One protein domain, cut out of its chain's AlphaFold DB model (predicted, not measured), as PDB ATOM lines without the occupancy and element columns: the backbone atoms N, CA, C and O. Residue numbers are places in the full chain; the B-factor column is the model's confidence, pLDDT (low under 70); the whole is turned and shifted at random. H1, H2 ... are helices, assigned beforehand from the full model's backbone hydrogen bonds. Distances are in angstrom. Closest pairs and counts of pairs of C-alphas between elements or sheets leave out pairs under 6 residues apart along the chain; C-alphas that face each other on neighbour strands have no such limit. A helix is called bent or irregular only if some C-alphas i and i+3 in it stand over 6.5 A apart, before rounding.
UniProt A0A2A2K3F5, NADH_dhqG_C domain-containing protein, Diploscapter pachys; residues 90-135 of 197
ATOM      1  N   ALA A  90       4.517  53.695 -43.906       69.88
ATOM      2  CA  ALA A  90       4.391  54.698 -44.962       69.88
ATOM      3  C   ALA A  90       5.414  54.494 -46.095       69.88
ATOM      4  O   ALA A  90       5.092  54.685 -47.262       69.88
ATOM      5  N   VAL A  91       6.643  54.090 -45.755       81.44
ATOM      6  CA  VAL A  91       7.747  53.866 -46.703       81.44
ATOM      7  C   VAL A  91       8.517  52.599 -46.346       81.44
ATOM      8  O   VAL A  91       8.472  52.134 -45.205       81.44
ATOM      9  N   PHE A  92       9.231  52.036 -47.319       83.50
ATOM     10  CA  PHE A  92      10.183  50.962 -47.052       83.50
ATOM     11  C   PHE A  92      11.420  51.499 -46.332       83.50
ATOM     12  O   PHE A  92      11.802  52.659 -46.502       83.50
ATOM     13  N   ALA A  93      12.037  50.646 -45.516       85.44
ATOM     14  CA  ALA A  93      13.262  50.995 -44.819       85.44
ATOM     15  C   ALA A  93      14.407  51.206 -45.837       85.44
ATOM     16  O   ALA A  93      14.476  50.476 -46.829       85.44
ATOM     17  N   PRO A  94      15.282  52.206 -45.639       86.81
ATOM     18  CA  PRO A  94      16.347  52.510 -46.589       86.81
ATOM     19  C   PRO A  94      17.443  51.435 -46.582       86.81
ATOM     20  O   PRO A  94      17.862  50.966 -45.523       86.81
ATOM     21  N   GLY A  95      17.951  51.093 -47.770       92.38
ATOM     22  CA  GLY A  95      19.050  50.140 -47.938       92.38
ATOM     23  C   GLY A  95      18.732  48.765 -47.348       92.38
ATOM     24  O   GLY A  95      17.698  48.172 -47.648       92.38
ATOM     25  N   ASP A  96      19.623  48.272 -46.485       89.50
ATOM     26  CA  ASP A  96      19.484  46.969 -45.827       89.50
ATOM     27  C   ASP A  96      18.797  47.007 -44.460       89.50
ATOM     28  O   ASP A  96      18.759  45.999 -43.751       89.50
ATOM     29  N   ALA A  97      18.202  48.139 -44.085       89.00
ATOM     30  CA  ALA A  97      17.403  48.201 -42.873       89.00
ATOM     31  C   ALA A  97      16.231  47.199 -42.932       89.00
ATOM     32  O   ALA A  97      15.669  46.895 -43.992       89.00
ATOM     33  N   ARG A  98      15.876  46.651 -41.769       88.62
ATOM     34  CA  ARG A  98      14.790  45.680 -41.580       88.62
ATOM     35  C   ARG A  98      13.886  46.160 -40.450       88.62
ATOM     36  O   ARG A  98      14.259  47.042 -39.684       88.62
ATOM     37  N   GLU A  99      12.686  45.599 -40.357       86.50
ATOM     38  CA  GLU A  99      11.770  45.920 -39.259       86.50
ATOM     39  C   GLU A  99      12.340  45.387 -37.934       86.50
ATOM     40  O   GLU A  99      12.757  44.229 -37.881       86.50
ATOM     41  N   ASP A 100      12.328  46.188 -36.865       89.75
ATOM     42  CA  ASP A 100      12.986  45.855 -35.587       89.75
ATOM     43  C   ASP A 100      12.645  44.447 -35.072       89.75
ATOM     44  O   ASP A 100      13.522  43.691 -34.655       89.75
ATOM     45  N   TRP A 101      11.372  44.045 -35.152       91.19
ATOM     46  CA  TRP A 101      10.936  42.730 -34.682       91.19
ATOM     47  C   TRP A 101      11.545  41.568 -35.479       91.19
ATOM     48  O   TRP A 101      11.827  40.520 -34.901       91.19
ATOM     49  N   THR A 102      11.783  41.751 -36.783       91.94
ATOM     50  CA  THR A 102      12.429  40.734 -37.628       91.94
ATOM     51  C   THR A 102      13.896  40.560 -37.251       91.94
ATOM     52  O   THR A 102      14.391  39.437 -37.235       91.94
ATOM     53  N   ILE A 103      14.569  41.652 -36.866       91.75
ATOM     54  CA  ILE A 103      15.956  41.633 -36.391       91.75
ATOM     55  C   ILE A 103      16.041  40.838 -35.085       91.75
ATOM     56  O   ILE A 103      16.855  39.924 -34.979       91.75
ATOM     57  N   PHE A 104      15.166  41.124 -34.114       92.75
ATOM     58  CA  PHE A 104      15.139  40.379 -32.850       92.75
ATOM     59  C   PHE A 104      14.763  38.909 -33.041       92.75
ATOM     60  O   PHE A 104      15.361  38.039 -32.409       92.75
ATOM     61  N   ARG A 105      13.822  38.604 -33.941       93.38
ATOM     62  CA  ARG A 105      13.458  37.223 -34.273       93.38
ATOM     63  C   ARG A 105      14.623  36.460 -34.910       93.38
ATOM     64  O   ARG A 105      14.885  35.334 -34.490       93.38
ATOM     65  N   ALA A 106      15.344  37.053 -35.858       92.25
ATOM     66  CA  ALA A 106      16.529  36.434 -36.455       92.25
ATOM     67  C   ALA A 106      17.653  36.248 -35.422       92.25
ATOM     68  O   ALA A 106      18.237  35.172 -35.323       92.25
ATOM     69  N   LEU A 107      17.906  37.261 -34.586       93.69
ATOM     70  CA  LEU A 107      18.898  37.184 -33.512       93.69
ATOM     71  C   LEU A 107      18.568  36.071 -32.509       93.69
ATOM     72  O   LEU A 107      19.463  35.346 -32.084       93.69
ATOM     73  N   SER A 108      17.292  35.905 -32.153       94.19
ATOM     74  CA  SER A 108      16.857  34.872 -31.207       94.19
ATOM     75  C   SER A 108      17.196  33.453 -31.676       94.19
ATOM     76  O   SER A 108      17.572  32.610 -30.866       94.19
ATOM     77  N   GLU A 109      17.142  33.212 -32.987       94.94
ATOM     78  CA  GLU A 109      17.488  31.930 -33.603       94.94
ATOM     79  C   GLU A 109      18.993  31.676 -33.579       94.94
ATOM     80  O   GLU A 109      19.430  30.599 -33.181       94.94
ATOM     81  N   VAL A 110      19.794  32.695 -33.905       96.12
ATOM     82  CA  VAL A 110      21.262  32.626 -33.815       96.12
ATOM     83  C   VAL A 110      21.719  32.336 -32.381       96.12
ATOM     84  O   VAL A 110      22.697  31.623 -32.174       96.12
ATOM     85  N   LEU A 111      21.001  32.860 -31.386       95.38
ATOM     86  CA  LEU A 111      21.279  32.637 -29.966       95.38
ATOM     87  C   LEU A 111      20.730  31.302 -29.425       95.38
ATOM     88  O   LEU A 111      20.926  31.012 -28.248       95.38
ATOM     89  N   GLY A 112      20.035  30.500 -30.240       94.56
ATOM     90  CA  GLY A 112      19.435  29.228 -29.817       94.56
ATOM     91  C   GLY A 112      18.189  29.366 -28.928       94.56
ATOM     92  O   GLY A 112      17.723  28.377 -28.367       94.56
ATOM     93  N   HIS A 113      17.628  30.573 -28.811       94.25
ATOM     94  CA  HIS A 113      16.433  30.891 -28.022       94.25
ATOM     95  C   HIS A 113      15.327  31.461 -28.916       94.25
ATOM     96  O   HIS A 113      14.836  32.569 -28.700       94.25
ATOM     97  N   THR A 114      14.966  30.708 -29.953       92.75
ATOM     98  CA  THR A 114      14.045  31.147 -31.002       92.75
ATOM     99  C   THR A 114      12.698  31.613 -30.447       92.75
ATOM    100  O   THR A 114      12.000  30.870 -29.756       92.75
ATOM    101  N   LEU A 115      12.312  32.845 -30.787       92.50
ATOM    102  CA  LEU A 115      11.008  33.402 -30.429       92.50
ATOM    103  C   LEU A 115       9.867  32.670 -31.169       92.50
ATOM    104  O   LEU A 115      10.020  32.345 -32.346       92.50
ATOM    105  N   PRO A 116       8.699  32.449 -30.531       93.69
ATOM    106  CA  PRO A 116       7.637  31.580 -31.048       93.69
ATOM    107  C   PRO A 116       6.723  32.271 -32.080       93.69
ATOM    108  O   PRO A 116       5.504  32.102 -32.059       93.69
ATOM    109  N   PHE A 117       7.278  33.100 -32.964       92.88
ATOM    110  CA  PHE A 117       6.528  33.778 -34.022       92.88
ATOM    111  C   PHE A 117       7.417  34.104 -35.225       92.88
ATOM    112  O   PHE A 117       8.540  34.570 -35.066       92.88
ATOM    113  N   ASP A 118       6.867  33.946 -36.430       93.06
ATOM    114  CA  ASP A 118       7.567  34.246 -37.695       93.06
ATOM    115  C   ASP A 118       6.870  35.332 -38.523       93.06
ATOM    116  O   ASP A 118       7.339  35.737 -39.584       93.06
ATOM    117  N   THR A 119       5.731  35.830 -38.041       93.38
ATOM    118  CA  THR A 119       4.950  36.869 -38.712       93.38
ATOM    119  C   THR A 119       4.601  37.986 -37.741       93.38
ATOM    120  O   THR A 119       4.420  37.759 -36.542       93.38
ATOM    121  N   LEU A 120       4.414  39.196 -38.271       88.25
ATOM    122  CA  LEU A 120       3.947  40.337 -37.482       88.25
ATOM    123  C   LEU A 120       2.581  40.064 -36.820       88.25
ATOM    124  O   LEU A 120       2.309  40.570 -35.734       88.25
ATOM    125  N   GLY A 121       1.724  39.255 -37.454       90.25
ATOM    126  CA  GLY A 121       0.464  38.790 -36.865       90.25
ATOM    127  C   GLY A 121       0.691  37.895 -35.645       90.25
ATOM    128  O   GLY A 121       0.113  38.150 -34.594       90.25
ATOM    129  N   GLY A 122       1.598  36.918 -35.755       91.44
ATOM    130  CA  GLY A 122       1.981  36.047 -34.639       91.44
ATOM    131  C   GLY A 122       2.588  36.819 -33.466       91.44
ATOM    132  O   GLY A 122       2.194  36.606 -32.323       91.44
ATOM    133  N   LEU A 123       3.462  37.793 -33.744       91.81
ATOM    134  CA  LEU A 123       3.994  38.696 -32.718       91.81
ATOM    135  C   LEU A 123       2.874  39.467 -32.004       91.81
ATOM    136  O   LEU A 123       2.880  39.579 -30.781       91.81
ATOM    137  N   ARG A 124       1.901  40.003 -32.750       90.25
ATOM    138  CA  ARG A 124       0.779  40.756 -32.170       90.25
ATOM    139  C   ARG A 124      -0.099  39.887 -31.273       90.25
ATOM    140  O   ARG A 124      -0.534  40.376 -30.235       90.25
ATOM    141  N   GLU A 125      -0.331  38.627 -31.633       91.19
ATOM    142  CA  GLU A 125      -1.063  37.688 -30.773       91.19
ATOM    143  C   GLU A 125      -0.268  37.303 -29.522       91.19
ATOM    144  O   GLU A 125      -0.835  37.262 -28.430       91.19
ATOM    145  N   ALA A 126       1.050  37.112 -29.641       91.62
ATOM    146  CA  ALA A 126       1.915  36.905 -28.482       91.62
ATOM    147  C   ALA A 126       1.854  38.115 -27.527       91.62
ATOM    148  O   ALA A 126       1.596  37.961 -26.335       91.62
ATOM    149  N   MET A 127       1.963  39.338 -28.060       89.56
ATOM    150  CA  MET A 127       1.820  40.575 -27.280       89.56
ATOM    151  C   MET A 127       0.434  40.714 -26.637       89.56
ATOM    152  O   MET A 127       0.333  41.178 -25.506       89.56
ATOM    153  N   ALA A 128      -0.632  40.333 -27.344       88.44
ATOM    154  CA  ALA A 128      -2.000  40.376 -26.834       88.44
ATOM    155  C   ALA A 128      -2.285  39.294 -25.782       88.44
ATOM    156  O   ALA A 128      -3.194  39.457 -24.975       88.44
ATOM    157  N   THR A 129      -1.534  38.194 -25.789       90.50
ATOM    158  CA  THR A 129      -1.614  37.152 -24.758       90.50
ATOM    159  C   THR A 129      -0.985  37.647 -23.458       90.50
ATOM    160  O   THR A 129      -1.609  37.551 -22.406       90.50
ATOM    161  N   GLU A 130       0.194  38.263 -23.549       87.75
ATOM    162  CA  GLU A 130       0.896  38.848 -22.399       87.75
ATOM    163  C   GLU A 130       0.196  40.102 -21.854       87.75
ATOM    164  O   GLU A 130       0.122  40.329 -20.648       87.75
ATOM    165  N   VAL A 131      -0.330  40.950 -22.743       86.38
ATOM    166  CA  VAL A 131      -1.005  42.202 -22.383       86.38
ATOM    167  C   VAL A 131      -2.329  42.303 -23.154       86.38
ATOM    168  O   VAL A 131      -2.367  42.911 -24.229       86.38
ATOM    169  N   PRO A 132      -3.445  41.779 -22.603       85.88
ATOM    170  CA  PRO A 132      -4.753  41.734 -23.274       85.88
ATOM    171  C   PRO A 132      -5.251  43.076 -23.823       85.88
ATOM    172  O   PRO A 132      -5.880  43.129 -24.880       85.88
ATOM    173  N   ALA A 133      -4.899  44.180 -23.160       81.81
ATOM    174  CA  ALA A 133      -5.222  45.535 -23.599       81.81
ATOM    175  C   ALA A 133      -4.690  45.883 -25.007       81.81
ATOM    176  O   ALA A 133      -5.274  46.716 -25.697       81.81
ATOM    177  N   LEU A 134      -3.619  45.230 -25.474       82.12
ATOM    178  CA  LEU A 134      -3.038  45.452 -26.804       82.12
ATOM    179  C   LEU A 134      -3.850  44.823 -27.950       82.12
ATOM    180  O   LEU A 134      -3.563  45.084 -29.127       82.12
ATOM    181  N   ARG A 135      -4.877  44.018 -27.645       83.94
ATOM    182  CA  ARG A 135      -5.738  43.391 -28.660       83.94
ATOM    183  C   ARG A 135      -6.676  44.398 -29.339       83.94
ATOM    184  O   ARG A 135      -6.884  44.317 -30.548       83.94
TER     185      ARG A 135
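Overview. This is residues 90 to 135 of the 197 residues of the protein "NADH_dhqG_C domain-containing protein" of Diploscapter pachys (UniProt A0A2A2K3F5). Two helices of equal residue count, H1 and H2, form a loose, open L: their lines stand about perpendicular, and they come nearest each other at their beginnings, Trp 101 and Leu 120, without clearly touching. The link between them, residues 111 to 119, folds back from the far end of H1 to the corner of the L, the short H3 folds back on the last part of H2, and residues 90 to 98 stick out as a free arm before H1. The printed part has 46 residues with three named helices in the order H1, H2, H3 and no named strand, and its class is all helix. The whole is loose, with a radius of gyration of the C-alphas of 12.5 A, and its outline is flat, spanning 35 by 32 by 12 A.

Arrangement. H1, residues 100 to 110, touches no helix, but it is near H2, residues 120 to 130. These two are close but not clearly touching, with 1 pair of C-alphas within 8 A, that of Trp 101 and Leu 120 at 7.9 A. Their centres are 15.2 A apart. Their lines are about perpendicular, at 85 degrees. Beyond H2 comes H3, residues 132 to 135, which touches H2 with 5 pairs of C-alphas within 8 A. The closest C-alphas of H2 and H3 are those of Ala 128 and Arg 135, 5.1 A apart, and the two centres are 9.1 A apart. H1 and H3 are apart, with no C-alpha of the one within 8 A of the other. On the backbone, every pair of O of residue i and N of residue i+4 inside H1 and H2 is within hydrogen-bond range. H3, with four residues, is too short for such a pair, but its 1 pair of O of residue i and N of residue i+3 is within range.

Along the chain. H1 runs from Asp 100 to Val 110, 11 residues, and measures 15.7 A from first to last C-alpha. Its C-alpha 100 is at (12.986, 45.855, -35.587) and its C-alpha 110 at (21.262, 32.626, -33.815). H2 runs from Leu 120 to Glu 130, also 11 residues, and measures 15.5 A from first to last C-alpha, beginning with C-alpha 120 at (3.947, 40.337, -37.482). H3 runs from Pro 132 to Arg 135 and ends with C-alpha 135 at (-5.738, 43.391, -28.660). None of the three helices is bent or irregular. Before H1, residues 90 to 99 hold no named element.

Size, cuts and confidence. The two C-alphas farthest apart in the domain are those of Gly 95 and Pro 132, at 35.3 A. The C-alphas of the first and last printed residues, Ala 90 and Arg 135, are 22.3 A apart. Two stretches stand free: residues 90 to 98, and residues 128 to 133, of which 128 to 130 belong to H2. Without them the body has 31 residues, spans 29 by 17 by 12 A and has a radius of gyration of 9.4 A. The link from H1 to H2 is short, with 9 residues, the link from H2 to H3 is tight, with 1 residue, and no link is long. The printed part runs from 90 to 135 and has no cut. The mean pLDDT of the printed part is 89.8, and one printed residue, Ala 90, is under 70. By element, the mean pLDDT is 93 in H1, 90 in H2 and 83 in H3.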